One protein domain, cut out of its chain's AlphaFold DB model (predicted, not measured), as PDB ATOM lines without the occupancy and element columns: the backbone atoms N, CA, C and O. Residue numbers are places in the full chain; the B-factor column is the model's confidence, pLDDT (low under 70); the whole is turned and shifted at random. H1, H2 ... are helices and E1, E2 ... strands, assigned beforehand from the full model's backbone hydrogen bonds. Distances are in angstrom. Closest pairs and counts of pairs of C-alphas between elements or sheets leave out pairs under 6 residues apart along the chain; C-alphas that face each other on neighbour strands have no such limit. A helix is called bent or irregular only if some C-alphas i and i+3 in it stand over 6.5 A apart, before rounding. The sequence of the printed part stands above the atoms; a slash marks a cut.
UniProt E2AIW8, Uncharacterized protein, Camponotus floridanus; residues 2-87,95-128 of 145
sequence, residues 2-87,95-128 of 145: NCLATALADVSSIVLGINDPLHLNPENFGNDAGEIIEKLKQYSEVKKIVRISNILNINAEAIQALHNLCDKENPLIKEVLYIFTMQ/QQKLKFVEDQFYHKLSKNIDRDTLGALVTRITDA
ATOM      1  N   ASN A   2       2.526  70.715  99.079       86.06
ATOM      2  CA  ASN A   2       2.677  70.713  97.614       86.06
ATOM      3  C   ASN A   2       2.896  72.111  97.017       86.06
ATOM      4  O   ASN A   2       3.804  72.256  96.213       86.06
ATOM      5  N   CYS A   3       2.166  73.143  97.466       89.69
ATOM      6  CA  CYS A   3       2.381  74.505  96.956       89.69
ATOM      7  C   CYS A   3       3.826  74.977  97.156       89.69
ATOM      8  O   CYS A   3       4.438  75.480  96.227       89.69
ATOM      9  N   LEU A   4       4.386  74.783  98.355       92.31
ATOM     10  CA  LEU A   4       5.755  75.204  98.652       92.31
ATOM     11  C   LEU A   4       6.771  74.452  97.787       92.31
ATOM     12  O   LEU A   4       7.685  75.065  97.252       92.31
ATOM     13  N   ALA A   5       6.600  73.139  97.629       93.75
ATOM     14  CA  ALA A   5       7.494  72.330  96.808       93.75
ATOM     15  C   ALA A   5       7.431  72.716  95.320       93.75
ATOM     16  O   ALA A   5       8.461  72.733  94.654       93.75
ATOM     17  N   THR A   6       6.242  73.043  94.805       91.94
ATOM     18  CA  THR A   6       6.073  73.571  93.445       91.94
ATOM     19  C   THR A   6       6.711  74.950  93.311       91.94
ATOM     20  O   THR A   6       7.578  75.112  92.468       91.94
ATOM     21  N   ALA A   7       6.410  75.890  94.210       91.81
ATOM     22  CA  ALA A   7       6.996  77.229  94.176       91.81
ATOM     23  C   ALA A   7       8.533  77.191  94.253       91.81
ATOM     24  O   ALA A   7       9.209  77.953  93.569       91.81
ATOM     25  N   LEU A   8       9.097  76.279  95.053       93.81
ATOM     26  CA  LEU A   8      10.542  76.066  95.115       93.81
ATOM     27  C   LEU A   8      11.100  75.549  93.782       93.81
ATOM     28  O   LEU A   8      12.157  76.009  93.355       93.81
ATOM     29  N   ALA A   9      10.406  74.619  93.124       93.50
ATOM     30  CA  ALA A   9      10.792  74.128  91.804       93.50
ATOM     31  C   ALA A   9      10.738  75.246  90.746       93.50
ATOM     32  O   ALA A   9      11.675  75.383  89.958       93.50
ATOM     33  N   ASP A  10       9.699  76.078  90.772       91.06
ATOM     34  CA  ASP A  10       9.500  77.173  89.816       91.06
ATOM     35  C   ASP A  10      10.560  78.266  90.000       91.06
ATOM     36  O   ASP A  10      11.232  78.665  89.050       91.06
ATOM     37  N   VAL A  11      10.799  78.698  91.244       92.69
ATOM     38  CA  VAL A  11      11.859  79.670  91.554       92.69
ATOM     39  C   VAL A  11      13.232  79.120  91.171       92.69
ATOM     40  O   VAL A  11      14.032  79.838  90.575       92.69
ATOM     41  N   SER A  12      13.505  77.845  91.460       93.38
ATOM     42  CA  SER A  12      14.772  77.216  91.066       93.38
ATOM     43  C   SER A  12      14.943  77.192  89.545       93.38
ATOM     44  O   SER A  12      16.050  77.386  89.054       93.38
ATOM     45  N   SER A  13      13.852  77.007  88.799       91.25
ATOM     46  CA  SER A  13      13.849  76.991  87.329       91.25
ATOM     47  C   SER A  13      14.253  78.347  86.765       91.25
ATOM     48  O   SER A  13      15.155  78.427  85.931       91.25
ATOM     49  N   ILE A  14      13.679  79.419  87.317       91.19
ATOM     50  CA  ILE A  14      14.032  80.799  86.970       91.19
ATOM     51  C   ILE A  14      15.515  81.066  87.247       91.19
ATOM     52  O   ILE A  14      16.213  81.603  86.390       91.19
ATOM     53  N   VAL A  15      16.011  80.675  88.426       90.94
ATOM     54  CA  VAL A  15      17.410  80.910  88.824       90.94
ATOM     55  C   VAL A  15      18.392  80.151  87.932       90.94
ATOM     56  O   VAL A  15      19.434  80.696  87.574       90.94
ATOM     57  N   LEU A  16      18.070  78.911  87.565       88.31
ATOM     58  CA  LEU A  16      18.936  78.077  86.731       88.31
ATOM     59  C   LEU A  16      18.783  78.362  85.227       88.31
ATOM     60  O   LEU A  16      19.551  77.821  84.436       88.31
ATOM     61  N   GLY A  17      17.825  79.203  84.820       86.88
ATOM     62  CA  GLY A  17      17.537  79.477  83.409       86.88
ATOM     63  C   GLY A  17      16.974  78.262  82.667       86.88
ATOM     64  O   GLY A  17      17.200  78.105  81.468       86.88
ATOM     65  N   ILE A  18      16.281  77.378  83.384       84.00
ATOM     66  CA  ILE A  18      15.748  76.117  82.865       84.00
ATOM     67  C   ILE A  18      14.237  76.215  82.863       84.00
ATOM     68  O   ILE A  18      13.644  76.665  83.835       84.00
ATOM     69  N   ASN A  19      13.615  75.765  81.781       75.69
ATOM     70  CA  ASN A  19      12.165  75.719  81.688       75.69
ATOM     71  C   ASN A  19      11.656  74.323  82.077       75.69
ATOM     72  O   ASN A  19      12.301  73.307  81.797       75.69
ATOM     73  N   ASP A  20      10.475  74.289  82.692       83.88
ATOM     74  CA  ASP A  20       9.668  73.095  82.952       83.88
ATOM     75  C   ASP A  20      10.283  72.068  83.930       83.88
ATOM     76  O   ASP A  20      10.803  71.029  83.488       83.88
ATOM     77  N   PRO A  21      10.162  72.284  85.258       90.12
ATOM     78  CA  PRO A  21      10.460  71.249  86.241       90.12
ATOM     79  C   PRO A  21       9.736  69.937  85.925       90.12
ATOM     80  O   PRO A  21       8.567  69.916  85.536       90.12
ATOM     81  N   LEU A  22      10.405  68.808  86.153       92.38
ATOM     82  CA  LEU A  22       9.744  67.512  86.091       92.38
ATOM     83  C   LEU A  22       8.979  67.274  87.393       92.38
ATOM     84  O   LEU A  22       9.545  67.310  88.485       92.38
ATOM     85  N   HIS A  23       7.690  66.989  87.276       93.06
ATOM     86  CA  HIS A  23       6.841  66.655  88.408       93.06
ATOM     87  C   HIS A  23       6.482  65.176  88.369       93.06
ATOM     88  O   HIS A  23       5.856  64.707  87.422       93.06
ATOM     89  N   LEU A  24       6.877  64.456  89.413       94.50
ATOM     90  CA  LEU A  24       6.595  63.044  89.596       94.50
ATOM     91  C   LEU A  24       5.756  62.843  90.852       94.50
ATOM     92  O   LEU A  24       5.988  63.453  91.896       94.50
ATOM     93  N   ASN A  25       4.802  61.943  90.744       95.44
ATOM     94  CA  ASN A  25       4.023  61.393  91.835       95.44
ATOM     95  C   ASN A  25       4.313  59.885  91.946       95.44
ATOM     96  O   ASN A  25       4.933  59.320  91.037       95.44
ATOM     97  N   PRO A  26       3.866  59.208  93.017       95.75
ATOM     98  CA  PRO A  26       4.154  57.789  93.215       95.75
ATOM     99  C   PRO A  26       3.724  56.895  92.046       95.75
ATOM    100  O   PRO A  26       4.449  55.978  91.680       95.75
ATOM    101  N   GLU A  27       2.605  57.198  91.390       94.88
ATOM    102  CA  GLU A  27       2.108  56.464  90.221       94.88
ATOM    103  C   GLU A  27       3.024  56.558  88.994       94.88
ATOM    104  O   GLU A  27       2.931  55.743  88.080       94.88
ATOM    105  N   ASN A  28       3.923  57.543  88.943       95.12
ATOM    106  CA  ASN A  28       4.855  57.685  87.832       95.12
ATOM    107  C   ASN A  28       6.069  56.761  87.937       95.12
ATOM    108  O   ASN A  28       6.813  56.690  86.960       95.12
ATOM    109  N   PHE A  29       6.281  56.110  89.087       95.38
ATOM    110  CA  PHE A  29       7.451  55.272  89.344       95.38
ATOM    111  C   PHE A  29       7.350  53.860  88.751       95.38
ATOM    112  O   PHE A  29       8.370  53.189  88.652       95.38
ATOM    113  N   GLY A  30       6.158  53.428  88.331       93.94
ATOM    114  CA  GLY A  30       5.953  52.071  87.824       93.94
ATOM    115  C   GLY A  30       6.009  51.016  88.930       93.94
ATOM    116  O   GLY A  30       5.862  51.332  90.117       93.94
ATOM    117  N   ASN A  31       6.183  49.753  88.541       93.88
ATOM    118  CA  ASN A  31       6.207  48.628  89.479       93.88
ATOM    119  C   ASN A  31       7.608  48.313  89.998       93.88
ATOM    120  O   ASN A  31       7.732  47.717  91.061       93.88
ATOM    121  N   ASP A  32       8.652  48.708  89.270       95.00
ATOM    122  CA  ASP A  32      10.041  48.475  89.649       95.00
ATOM    123  C   ASP A  32      10.940  49.677  89.335       95.00
ATOM    124  O   ASP A  32      10.553  50.639  88.669       95.00
ATOM    125  N   ALA A  33      12.166  49.641  89.862       94.00
ATOM    126  CA  ALA A  33      13.111  50.740  89.718       94.00
ATOM    127  C   ALA A  33      13.535  50.984  88.259       94.00
ATOM    128  O   ALA A  33      13.862  52.114  87.898       94.00
ATOM    129  N   GLY A  34      13.548  49.944  87.424       94.31
ATOM    130  CA  GLY A  34      13.949  50.008  86.023       94.31
ATOM    131  C   GLY A  34      13.032  50.902  85.198       94.31
ATOM    132  O   GLY A  34      13.541  51.742  84.455       94.31
ATOM    133  N   GLU A  35      11.714  50.798  85.391       94.44
ATOM    134  CA  GLU A  35      10.719  51.595  84.656       94.44
ATOM    135  C   GLU A  35      10.973  53.107  84.798       94.44
ATOM    136  O   GLU A  35      11.088  53.844  83.811       94.44
ATOM    137  N   ILE A  36      11.113  53.590  86.037       94.19
ATOM    138  CA  ILE A  36      11.358  55.014  86.287       94.19
ATOM    139  C   ILE A  36      12.769  55.442  85.881       94.19
ATOM    140  O   ILE A  36      12.946  56.559  85.395       94.19
ATOM    141  N   ILE A  37      13.774  54.576  86.033       94.25
ATOM    142  CA  ILE A  37      15.143  54.866  85.590       94.25
ATOM    143  C   ILE A  37      15.178  55.050  84.073       94.25
ATOM    144  O   ILE A  37      15.779  56.009  83.593       94.25
ATOM    145  N   GLU A  38      14.540  54.162  83.311       93.38
ATOM    146  CA  GLU A  38      14.475  54.260  81.852       93.38
ATOM    147  C   GLU A  38      13.765  55.542  81.419       93.38
ATOM    148  O   GLU A  38      14.293  56.297  80.598       93.38
ATOM    149  N   LYS A  39      12.631  55.852  82.051       90.75
ATOM    150  CA  LYS A  39      11.917  57.107  81.822       90.75
ATOM    151  C   LYS A  39      12.799  58.324  82.111       90.75
ATOM    152  O   LYS A  39      12.835  59.253  81.313       90.75
ATOM    153  N   LEU A  40      13.527  58.336  83.225       90.75
ATOM    154  CA  LEU A  40      14.371  59.467  83.624       90.75
ATOM    155  C   LEU A  40      15.615  59.644  82.749       90.75
ATOM    156  O   LEU A  40      16.029  60.781  82.529       90.75
ATOM    157  N   LYS A  41      16.168  58.564  82.184       90.19
ATOM    158  CA  LYS A  41      17.265  58.647  81.202       90.19
ATOM    159  C   LYS A  41      16.883  59.464  79.971       90.19
ATOM    160  O   LYS A  41      17.722  60.173  79.436       90.19
ATOM    161  N   GLN A  42      15.620  59.426  79.553       88.50
ATOM    162  CA  GLN A  42      15.140  60.233  78.424       88.50
ATOM    163  C   GLN A  42      15.139  61.740  78.729       88.50
ATOM    164  O   GLN A  42      15.113  62.560  77.817       88.50
ATOM    165  N   TYR A  43      15.180  62.109  80.011       83.75
ATOM    166  CA  TYR A  43      15.104  63.488  80.478       83.75
ATOM    167  C   TYR A  43      16.420  64.013  81.063       83.75
ATOM    168  O   TYR A  43      16.477  65.185  81.437       83.75
ATOM    169  N   SER A  44      17.476  63.194  81.145       76.88
ATOM    170  CA  SER A  44      18.694  63.507  81.911       76.88
ATOM    171  C   SER A  44      19.445  64.752  81.428       76.88
ATOM    172  O   SER A  44      20.150  65.409  82.201       76.88
ATOM    173  N   GLU A  45      19.298  65.099  80.150       77.19
ATOM    174  CA  GLU A  45      19.932  66.282  79.558       77.19
ATOM    175  C   GLU A  45      19.092  67.553  79.727       77.19
ATOM    176  O   GLU A  45      19.647  68.643  79.830       77.19
ATOM    177  N   VAL A  46      17.766  67.418  79.815       80.50
ATOM    178  CA  VAL A  46      16.826  68.548  79.723       80.50
ATOM    179  C   VAL A  46      16.151  68.901  81.046       80.50
ATOM    180  O   VAL A  46      15.768  70.050  81.248       80.50
ATOM    181  N   LYS A  47      16.001  67.946  81.971       84.31
ATOM    182  CA  LYS A  47      15.351  68.169  83.269       84.31
ATOM    183  C   LYS A  47      16.392  68.210  84.379       84.31
ATOM    184  O   LYS A  47      16.904  67.179  84.800       84.31
ATOM    185  N   LYS A  48      16.674  69.415  84.878       90.44
ATOM    186  CA  LYS A  48      17.582  69.638  86.020       90.44
ATOM    187  C   LYS A  48      16.868  69.958  87.327       90.44
ATOM    188  O   LYS A  48      17.514  70.155  88.346       90.44
ATOM    189  N   ILE A  49      15.540  69.991  87.325       93.88
ATOM    190  CA  ILE A  49      14.738  70.143  88.538       93.88
ATOM    191  C   ILE A  49      13.665  69.070  88.507       93.88
ATOM    192  O   ILE A  49      12.902  68.976  87.545       93.88
ATOM    193  N   VAL A  50      13.625  68.250  89.553       94.25
ATOM    194  CA  VAL A  50      12.701  67.124  89.665       94.25
ATOM    195  C   VAL A  50      12.025  67.170  91.030       94.25
ATOM    196  O   VAL A  50      12.657  66.988  92.069       94.25
ATOM    197  N   ARG A  51      10.713  67.389  91.036       95.00
ATOM    198  CA  ARG A  51       9.881  67.289  92.237       95.00
ATOM    199  C   ARG A  51       9.272  65.896  92.302       95.00
ATOM    200  O   ARG A  51       8.565  65.513  91.376       95.00
ATOM    201  N   ILE A  52       9.478  65.180  93.402       95.94
ATOM    202  CA  ILE A  52       8.859  63.873  93.650       95.94
ATOM    203  C   ILE A  52       7.937  63.988  94.860       95.94
ATOM    204  O   ILE A  52       8.375  64.215  95.992       95.94
ATOM    205  N   SER A  53       6.642  63.851  94.604       95.50
ATOM    206  CA  SER A  53       5.600  64.017  95.606       95.50
ATOM    207  C   SER A  53       5.373  62.730  96.400       95.50
ATOM    208  O   SER A  53       5.347  61.646  95.824       95.50
ATOM    209  N   ASN A  54       5.113  62.851  97.703       94.06
ATOM    210  CA  ASN A  54       4.676  61.762  98.585       94.06
ATOM    211  C   ASN A  54       5.562  60.507  98.511       94.06
ATOM    212  O   ASN A  54       5.072  59.399  98.297       94.06
ATOM    213  N   ILE A  55       6.865  60.675  98.738       95.31
ATOM    214  CA  ILE A  55       7.884  59.630  98.542       95.31
ATOM    215  C   ILE A  55       7.616  58.319  99.298       95.31
ATOM    216  O   ILE A  55       7.969  57.253  98.811       95.31
ATOM    217  N   LEU A  56       6.944  58.368 100.455       94.38
ATOM    218  CA  LEU A  56       6.595  57.174 101.244       94.38
ATOM    219  C   LEU A  56       5.509  56.295 100.604       94.38
ATOM    220  O   LEU A  56       5.272  55.181 101.071       94.38
ATOM    221  N   ASN A  57       4.819  56.800  99.580       95.50
ATOM    222  CA  ASN A  57       3.781  56.067  98.861       95.50
ATOM    223  C   ASN A  57       4.307  55.385  97.592       95.50
ATOM    224  O   ASN A  57       3.535  54.704  96.920       95.50
ATOM    225  N   ILE A  58       5.590  55.548  97.263       96.56
ATOM    226  CA  ILE A  58       6.245  54.760  96.217       96.56
ATOM    227  C   ILE A  58       6.380  53.320  96.735       96.56
ATOM    228  O   ILE A  58       6.679  53.106  97.913       96.56
ATOM    229  N   ASN A  59       6.119  52.331  95.879       94.94
ATOM    230  CA  ASN A  59       6.256  50.924  96.259       94.94
ATOM    231  C   ASN A  59       7.728  50.556  96.546       94.94
ATOM    232  O   ASN A  59       8.655  51.288  96.192       94.94
ATOM    233  N   ALA A  60       7.933  49.436  97.240       96.00
ATOM    234  CA  ALA A  60       9.238  49.062  97.782       96.00
ATOM    235  C   ALA A  60      10.266  48.722  96.691       96.00
ATOM    236  O   ALA A  60      11.466  48.923  96.868       96.00
ATOM    237  N   GLU A  61       9.797  48.229  95.557       96.00
ATOM    238  CA  GLU A  61      10.601  47.856  94.407       96.00
ATOM    239  C   GLU A  61      11.043  49.105  93.633       96.00
ATOM    240  O   GLU A  61      12.229  49.293  93.365       96.00
ATOM    241  N   ALA A  62      10.115  50.017  93.341       97.06
ATOM    242  CA  ALA A  62      10.380  51.210  92.551       97.06
ATOM    243  C   ALA A  62      11.134  52.303  93.321       97.06
ATOM    244  O   ALA A  62      11.938  53.030  92.731       97.06
ATOM    245  N   ILE A  63      10.954  52.412  94.645       96.94
ATOM    246  CA  ILE A  63      11.654  53.431  95.448       96.94
ATOM    247  C   ILE A  63      13.177  53.228  95.460       96.94
ATOM    248  O   ILE A  63      13.930  54.185  95.645       96.94
ATOM    249  N   GLN A  64      13.648  52.010  95.176       95.75
ATOM    250  CA  GLN A  64      15.074  51.707  95.042       95.75
ATOM    251  C   GLN A  64      15.737  52.478  93.893       95.75
ATOM    252  O   GLN A  64      16.949  52.689  93.928       95.75
ATOM    253  N   ALA A  65      14.973  52.994  92.923       96.06
ATOM    254  CA  ALA A  65      15.500  53.890  91.895       96.06
ATOM    255  C   ALA A  65      16.198  55.123  92.486       96.06
ATOM    256  O   ALA A  65      17.168  55.613  91.906       96.06
ATOM    257  N   LEU A  66      15.761  55.590  93.663       95.81
ATOM    258  CA  LEU A  66      16.368  56.736  94.338       95.81
ATOM    259  C   LEU A  66      17.826  56.478  94.750       95.81
ATOM    260  O   LEU A  66      18.567  57.440  94.915       95.81
ATOM    261  N   HIS A  67      18.285  55.221  94.836       95.12
ATOM    262  CA  HIS A  67      19.716  54.938  94.981       95.12
ATOM    263  C   HIS A  67      20.537  55.501  93.823       95.12
ATOM    264  O   HIS A  67      21.604  56.046  94.070       95.12
ATOM    265  N   ASN A  68      20.034  55.391  92.591       93.25
ATOM    266  CA  ASN A  68      20.699  55.924  91.402       93.25
ATOM    267  C   ASN A  68      20.478  57.432  91.258       93.25
ATOM    268  O   ASN A  68      21.332  58.130  90.722       93.25
ATOM    269  N   LEU A  69      19.326  57.948  91.703       93.06
ATOM    270  CA  LEU A  69      19.030  59.381  91.597       93.06
ATOM    271  C   LEU A  69      19.829  60.209  92.607       93.06
ATOM    272  O   LEU A  69      20.329  61.271  92.254       93.06
ATOM    273  N   CYS A  70      19.962  59.712  93.836       93.50
ATOM    274  CA  CYS A  70      20.634  60.386  94.947       93.50
ATOM    275  C   CYS A  70      22.076  59.895  95.159       93.50
ATOM    276  O   CYS A  70      22.641  60.098  96.235       93.50
ATOM    277  N   ASP A  71      22.665  59.197  94.185       91.88
ATOM    278  CA  ASP A  71      24.076  58.829  94.265       91.88
ATOM    279  C   ASP A  71      24.946  60.089  94.156       91.88
ATOM    280  O   ASP A  71      24.776  60.888  93.239       91.88
ATOM    281  N   LYS A  72      25.862  60.292  95.106       87.88
ATOM    282  CA  LYS A  72      26.712  61.490  95.136       87.88
ATOM    283  C   LYS A  72      27.838  61.442  94.108       87.88
ATOM    284  O   LYS A  72      28.255  62.486  93.618       87.88
ATOM    285  N   GLU A  73      28.321  60.243  93.799       90.38
ATOM    286  CA  GLU A  73      29.483  60.036  92.938       90.38
ATOM    287  C   GLU A  73      29.043  59.855  91.484       90.38
ATOM    288  O   GLU A  73      29.604  60.453  90.567       90.38
ATOM    289  N   ASN A  74      28.001  59.047  91.266       91.38
ATOM    290  CA  ASN A  74      27.519  58.668  89.941       91.38
ATOM    291  C   ASN A  74      25.986  58.777  89.826       91.38
ATOM    292  O   ASN A  74      25.323  57.768  89.565       91.38
ATOM    293  N   PRO A  75      25.395  59.977  90.002       92.25
ATOM    294  CA  PRO A  75      23.953  60.143  89.868       92.25
ATOM    295  C   PRO A  75      23.495  59.890  88.430       92.25
ATOM    296  O   PRO A  75      24.166  60.281  87.470       92.25
ATOM    297  N   LEU A  76      22.298  59.314  88.280       92.00
ATOM    298  CA  LEU A  76      21.660  59.079  86.978       92.00
ATOM    299  C   LEU A  76      21.520  60.370  86.158       92.00
ATOM    300  O   LEU A  76      21.713  60.368  84.943       92.00
ATOM    301  N   ILE A  77      21.165  61.466  86.830       90.50
ATOM    302  CA  ILE A  77      21.060  62.800  86.243       90.50
ATOM    303  C   ILE A  77      22.057  63.686  86.978       90.50
ATOM    304  O   ILE A  77      21.943  63.881  88.185       90.50
ATOM    305  N   LYS A  78      23.040  64.223  86.255       88.75
ATOM    306  CA  LYS A  78      24.019  65.158  86.821       88.75
ATOM    307  C   LYS A  78      23.428  66.560  86.940       88.75
ATOM    308  O   LYS A  78      22.649  66.972  86.075       88.75
ATOM    309  N   GLU A  79      23.871  67.286  87.968       88.75
ATOM    310  CA  GLU A  79      23.532  68.701  88.206       88.75
ATOM    311  C   GLU A  79      22.019  68.932  88.309       88.75
ATOM    312  O   GLU A  79      21.447  69.797  87.653       88.75
ATOM    313  N   VAL A  80      21.357  68.099  89.109       91.06
ATOM    314  CA  VAL A  80      19.904  68.105  89.284       91.06
ATOM    315  C   VAL A  80      19.533  68.493  90.711       91.06
ATOM    316  O   VAL A  80      20.156  68.055  91.677       91.06
ATOM    317  N   LEU A  81      18.480  69.293  90.844       92.94
ATOM    318  CA  LEU A  81      17.818  69.560  92.111       92.94
ATOM    319  C   LEU A  81      16.631  68.609  92.275       92.94
ATOM    320  O   LEU A  81      15.628  68.729  91.568       92.94
ATOM    321  N   TYR A  82      16.725  67.699  93.244       94.88
ATOM    322  CA  TYR A  82      15.589  66.892  93.677       94.88
ATOM    323  C   TYR A  82      14.858  67.561  94.840       94.88
ATOM    324  O   TYR A  82      15.459  67.911  95.853       94.88
ATOM    325  N   ILE A  83      13.538  67.701  94.709       96.31
ATOM    326  CA  ILE A  83      12.653  68.195  95.767       96.31
ATOM    327  C   ILE A  83      11.692  67.071  96.133       96.31
ATOM    328  O   ILE A  83      10.754  66.766  95.394       96.31
ATOM    329  N   PHE A  84      11.916  66.460  97.290       96.25
ATOM    330  CA  PHE A  84      11.065  65.399  97.813       96.25
ATOM    331  C   PHE A  84       9.987  65.968  98.728       96.25
ATOM    332  O   PHE A  84      10.265  66.825  99.568       96.25
ATOM    333  N   THR A  85       8.760  65.456  98.625       95.75
ATOM    334  CA  THR A  85       7.736  65.704  99.645       95.75
ATOM    335  C   THR A  85       7.378  64.423 100.384       95.75
ATOM    336  O   THR A  85       7.257  63.345  99.802       95.75
ATOM    337  N   MET A  86       7.209  64.544 101.697       92.81
ATOM    338  CA  MET A  86       6.825  63.458 102.586       92.81
ATOM    339  C   MET A  86       5.655  63.933 103.439       92.81
ATOM    340  O   MET A  86       5.793  64.878 104.211       92.81
ATOM    341  N   GLN A  87       4.512  63.263 103.312       88.62
ATOM    342  CA  GLN A  87       3.363  63.500 104.176       88.62
ATOM    343  C   GLN A  87       3.351  62.471 105.306       88.62
ATOM    344  O   GLN A  87       3.466  61.270 105.061       88.62
ATOM    345  N   GLN A  95      12.715  69.056 117.040       60.59
ATOM    346  CA  GLN A  95      14.037  68.805 117.619       60.59
ATOM    347  C   GLN A  95      14.711  67.518 117.107       60.59
ATOM    348  O   GLN A  95      15.909  67.357 117.317       60.59
ATOM    349  N   GLN A  96      14.001  66.629 116.395       83.00
ATOM    350  CA  GLN A  96      14.571  65.392 115.824       83.00
ATOM    351  C   GLN A  96      14.107  65.121 114.378       83.00
ATOM    352  O   GLN A  96      13.781  63.991 114.024       83.00
ATOM    353  N   LYS A  97      14.073  66.155 113.518       86.75
ATOM    354  CA  LYS A  97      13.558  66.057 112.130       86.75
ATOM    355  C   LYS A  97      14.197  64.936 111.308       86.75
ATOM    356  O   LYS A  97      13.476  64.218 110.627       86.75
ATOM    357  N   LEU A  98      15.523  64.801 111.380       90.88
ATOM    358  CA  LEU A  98      16.264  63.772 110.648       90.88
ATOM    359  C   LEU A  98      15.791  62.376 111.059       90.88
ATOM    360  O   LEU A  98      15.222  61.658 110.247       90.88
ATOM    361  N   LYS A  99      15.926  62.054 112.348       91.44
ATOM    362  CA  LYS A  99      15.505  60.766 112.900       91.44
ATOM    363  C   LYS A  99      14.034  60.465 112.610       91.44
ATOM    364  O   LYS A  99      13.705  59.352 112.234       91.44
ATOM    365  N   PHE A 100      13.160  61.465 112.724       91.50
ATOM    366  CA  PHE A 100      11.746  61.305 112.394       91.50
ATOM    367  C   PHE A 100      11.540  60.852 110.942       91.50
ATOM    368  O   PHE A 100      10.783  59.914 110.703       91.50
ATOM    369  N   VAL A 101      12.214  61.495 109.981       92.56
ATOM    370  CA  VAL A 101      12.152  61.127 108.558       92.56
ATOM    371  C   VAL A 101      12.693  59.714 108.333       92.56
ATOM    372  O   VAL A 101      12.045  58.924 107.649       92.56
ATOM    373  N   GLU A 102      13.834  59.376 108.935       94.50
ATOM    374  CA  GLU A 102      14.422  58.032 108.850       94.50
ATOM    375  C   GLU A 102      13.463  56.967 109.396       94.50
ATOM    376  O   GLU A 102      13.174  55.982 108.714       94.50
ATOM    377  N   ASP A 103      12.888  57.200 110.579       93.75
ATOM    378  CA  ASP A 103      11.927  56.303 111.219       93.75
ATOM    379  C   ASP A 103      10.691  56.069 110.332       93.75
ATOM    380  O   ASP A 103      10.181  54.947 110.282       93.75
ATOM    381  N   GLN A 104      10.220  57.081 109.586       94.31
ATOM    382  CA  GLN A 104       9.109  56.891 108.643       94.31
ATOM    383  C   GLN A 104       9.468  55.926 107.508       94.31
ATOM    384  O   GLN A 104       8.663  55.053 107.168       94.31
ATOM    385  N   PHE A 105      10.667  56.050 106.931       95.50
ATOM    386  CA  PHE A 105      11.131  55.132 105.892       95.50
ATOM    387  C   PHE A 105      11.293  53.712 106.428       95.50
ATOM    388  O   PHE A 105      10.763  52.771 105.832       95.50
ATOM    389  N   TYR A 106      11.959  53.549 107.574       96.06
ATOM    390  CA  TYR A 106      12.135  52.236 108.189       96.06
ATOM    391  C   TYR A 106      10.798  51.591 108.534       96.06
ATOM    392  O   TYR A 106      10.581  50.422 108.216       96.06
ATOM    393  N   HIS A 107       9.863  52.342 109.112       94.19
ATOM    394  CA  HIS A 107       8.540  51.819 109.433       94.19
ATOM    395  C   HIS A 107       7.788  51.335 108.185       94.19
ATOM    396  O   HIS A 107       7.143  50.285 108.216       94.19
ATOM    397  N   LYS A 108       7.877  52.084 107.081       93.94
ATOM    398  CA  LYS A 108       7.135  51.796 105.853       93.94
ATOM    399  C   LYS A 108       7.750  50.670 105.016       93.94
ATOM    400  O   LYS A 108       6.997  49.898 104.428       93.94
ATOM    401  N   LEU A 109       9.080  50.583 104.950       95.94
ATOM    402  CA  LEU A 109       9.786  49.789 103.935       95.94
ATOM    403  C   LEU A 109      10.566  48.589 104.486       95.94
ATOM    404  O   LEU A 109      10.861  47.675 103.720       95.94
ATOM    405  N   SER A 110      10.854  48.528 105.790       96.25
ATOM    406  CA  SER A 110      11.705  47.469 106.382       96.25
ATOM    407  C   SER A 110      11.178  46.041 106.231       96.25
ATOM    408  O   SER A 110      11.930  45.090 106.414       96.25
ATOM    409  N   LYS A 111       9.891  45.868 105.913       96.31
ATOM    410  CA  LYS A 111       9.299  44.547 105.651       96.31
ATOM    411  C   LYS A 111       9.599  44.013 104.251       96.31
ATOM    412  O   LYS A 111       9.543  42.805 104.058       96.31
ATOM    413  N   ASN A 112       9.875  44.907 103.303       96.69
ATOM    414  CA  ASN A 112       9.966  44.586 101.877       96.69
ATOM    415  C   ASN A 112      11.352  44.886 101.290       96.69
ATOM    416  O   ASN A 112      11.659  44.428 100.196       96.69
ATOM    417  N   ILE A 113      12.182  45.655 101.996       96.25
ATOM    418  CA  ILE A 113      13.544  45.997 101.588       96.25
ATOM    419  C   ILE A 113      14.499  45.520 102.678       96.25
ATOM    420  O   ILE A 113      14.271  45.778 103.862       96.25
ATOM    421  N   ASP A 114      15.568  44.839 102.263       96.75
ATOM    422  CA  ASP A 114      16.659  44.432 103.143       96.75
ATOM    423  C   ASP A 114      17.206  45.624 103.950       96.75
ATOM    424  O   ASP A 114      17.260  46.756 103.463       96.75
ATOM    425  N   ARG A 115      17.614  45.371 105.199       95.69
ATOM    426  CA  ARG A 115      18.029  46.418 106.138       95.69
ATOM    427  C   ARG A 115      19.205  47.246 105.627       95.69
ATOM    428  O   ARG A 115      19.186  48.462 105.811       95.69
ATOM    429  N   ASP A 116      20.199  46.619 105.013       96.44
ATOM    430  CA  ASP A 116      21.403  47.305 104.547       96.44
ATOM    431  C   ASP A 116      21.087  48.136 103.299       96.44
ATOM    432  O   ASP A 116      21.493  49.296 103.189       96.44
ATOM    433  N   THR A 117      20.261  47.581 102.407       96.12
ATOM    434  CA  THR A 117      19.756  48.294 101.223       96.12
ATOM    435  C   THR A 117      18.925  49.510 101.636       96.12
ATOM    436  O   THR A 117      19.168  50.631 101.183       96.12
ATOM    437  N   LEU A 118      17.986  49.324 102.568       97.62
ATOM    438  CA  LEU A 118      17.151  50.398 103.092       97.62
ATOM    439  C   LEU A 118      17.977  51.450 103.836       97.62
ATOM    440  O   LEU A 118      17.734  52.642 103.664       97.62
ATOM    441  N   GLY A 119      18.978  51.035 104.613       97.38
ATOM    442  CA  GLY A 119      19.882  51.955 105.297       97.38
ATOM    443  C   GLY A 119      20.617  52.868 104.321       97.38
ATOM    444  O   GLY A 119      20.562  54.090 104.460       97.38
ATOM    445  N   ALA A 120      21.208  52.297 103.270       96.19
ATOM    446  CA  ALA A 120      21.876  53.072 102.230       96.19
ATOM    447  C   ALA A 120      20.918  54.017 101.480       96.19
ATOM    448  O   ALA A 120      21.319  55.102 101.053       96.19
ATOM    449  N   LEU A 121      19.655  53.618 101.295       96.19
ATOM    450  CA  LEU A 121      18.634  54.427 100.627       96.19
ATOM    451  C   LEU A 121      18.291  55.646 101.476       96.19
ATOM    452  O   LEU A 121      18.335  56.777 100.994       96.19
ATOM    453  N   VAL A 122      17.981  55.393 102.747       96.31
ATOM    454  CA  VAL A 122      17.610  56.416 103.717       96.31
ATOM    455  C   VAL A 122      18.738  57.426 103.859       96.31
ATOM    456  O   VAL A 122      18.481  58.602 103.641       96.31
ATOM    457  N   THR A 123      19.980  56.988 104.088       95.19
ATOM    458  CA  THR A 123      21.133  57.894 104.211       95.19
ATOM    459  C   THR A 123      21.310  58.794 102.988       95.19
ATOM    460  O   THR A 123      21.555  59.986 103.145       95.19
ATOM    461  N   ARG A 124      21.153  58.268 101.764       93.75
ATOM    462  CA  ARG A 124      21.258  59.081 100.537       93.75
ATOM    463  C   ARG A 124      20.157  60.141 100.441       93.75
ATOM    464  O   ARG A 124      20.423  61.252  99.999       93.75
ATOM    465  N   ILE A 125      18.929  59.810 100.841       93.44
ATOM    466  CA  ILE A 125      17.796  60.747 100.809       93.44
ATOM    467  C   ILE A 125      17.912  61.789 101.930       93.44
ATOM    468  O   ILE A 125      17.628  62.964 101.706       93.44
ATOM    469  N   THR A 126      18.307  61.374 103.134       93.25
ATOM    470  CA  THR A 126      18.313  62.227 104.331       93.25
ATOM    471  C   THR A 126      19.575  63.060 104.509       93.25
ATOM    472  O   THR A 126      19.593  63.951 105.355       93.25
ATOM    473  N   ASP A 127      20.593  62.838 103.680       90.50
ATOM    474  CA  ASP A 127      21.728  63.749 103.535       90.50
ATOM    475  C   ASP A 127      21.319  65.118 102.952       90.50
ATOM    476  O   ASP A 127      22.012  66.117 103.138       90.50
ATOM    477  N   ALA A 128      20.157  65.191 102.292       87.19
ATOM    478  CA  ALA A 128      19.578  66.442 101.821       87.19
ATOM    479  C   ALA A 128      19.002  67.302 102.964       87.19
ATOM    480  O   ALA A 128      18.684  66.833 104.058       87.19
TER     481      ALA A 128
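Overview. This is residues 2 to 87 and 95 to 128 of the 145 residues of an uncharacterized protein of Camponotus floridanus (UniProt E2AIW8). A small wall of three parallel strands has one long helix, H1, laid along one face, while H3, H4 and H6 follow one another in space on the side away from H1, each crossing the next, and H5 crosses H6 and lies off to the side of the sheet, past the edge made by E3. H2, a short turn of helix, sits at a corner between E1 and H3, and H5 folds back through a tight turn into H6 as a helical hairpin. The printed part has 120 residues, with six named helices and three named strands in the order H1 E1 H2 H3 E2 H4 E3 H5 H6, and the sheet runs E1 E2 E3, all parallel. The class is mostly helix, and the whole is compact, with a radius of gyration of the C-alphas of 14.1 A and spans of 41 by 36 by 28 A.

Arrangement. H1, residues 2 to 16, is on the sheet formed by E1, residues 22 to 24, E2, residues 49 to 52, and E3, residues 81 to 84. Helix and sheet make two layers, with H1 on one face at a height over the sheet of 8.9 A. H1 lies over E2, with 10 of its C-alphas falling on E2, and only just not over E3, with 2. It runs along the strands, at 2 degrees to E2 on the local plane; the closest C-alphas of H1 and E2 are those of Ala 9 and Ile 49, 6.5 A apart. Edge strand E1 and inner strand E2 are parallel at 10 degrees, with N 24 and O 51 within hydrogen-bond range at 2.8 A. E2 and edge strand E3 are parallel at 14 degrees, with N 52 and O 83 within range at 2.8 A. H2, residues 26 to 29, and H3, residues 33 to 41, touch only at the corner, and only just, with 3 pairs of C-alphas within 8 A; the closest are those of Phe 29 and Ile 36, 5.0 A apart. H3 touches H4, residues 62 to 69, at a steep tilt of 44 degrees, the same way, with the closest C-alphas, those of Ala 33 and Ala 62, 4.0 A apart. E1, H2 H3, E2 and E2, H4, E3 are strand-helix-strand units, two parallel neighbour strands with helices between them along the chain, each with a right-handed crossover. H6, residues 115 to 126, touches H4 with residues 120 to 125 alone, at a steep tilt of 58 degrees; the closest C-alphas, of His 67 and Leu 121, are 5.8 A apart. H5, residues 95 to 109, and H6 form a helical hairpin, opposite ways at a steep tilt of 42 degrees, with the closest C-alphas, of Glu 102 and Val 122, 6.3 A apart. H1 is apart from H2, H3, H4, H5 and H6. Every O i to N i+4 pair is within hydrogen-bond range in H1, H3 and H6; H5 has 10 of 11, H4 has 1 of 4 beside 5 of 5 O i to N i+3 pairs, and H2 is too short for such a pair.

Along the chain. H1 begins at C-alpha 2, (2.677, 70.713, 97.614), and measures 20.9 A from first to last C-alpha. E2 measures 10.0 A and E3 9.8 A, H3 12.3 A and H4 11.9 A. H5 measures 23.8 A from C-alpha 95, (14.037, 68.805, 117.619), and is irregular, with C-alphas 95 and 98 8.9 A apart. H6 measures 15.9 A and ends at C-alpha 126, (18.313, 62.227, 104.331).

Size, cuts and confidence. The two C-alphas farthest apart are those of Gly 17 and Lys 111, at 42.2 A. Residues 88 to 94 are not printed, and C-alphas 87 and 95 are 18.0 A apart across this cut, which falls in the link from E3 to H5. Of the links that are printed whole, that from H4 to E3 is long, with 11 residues. The mean pLDDT of the printed part is 92.2, and residue 95 alone is under 70.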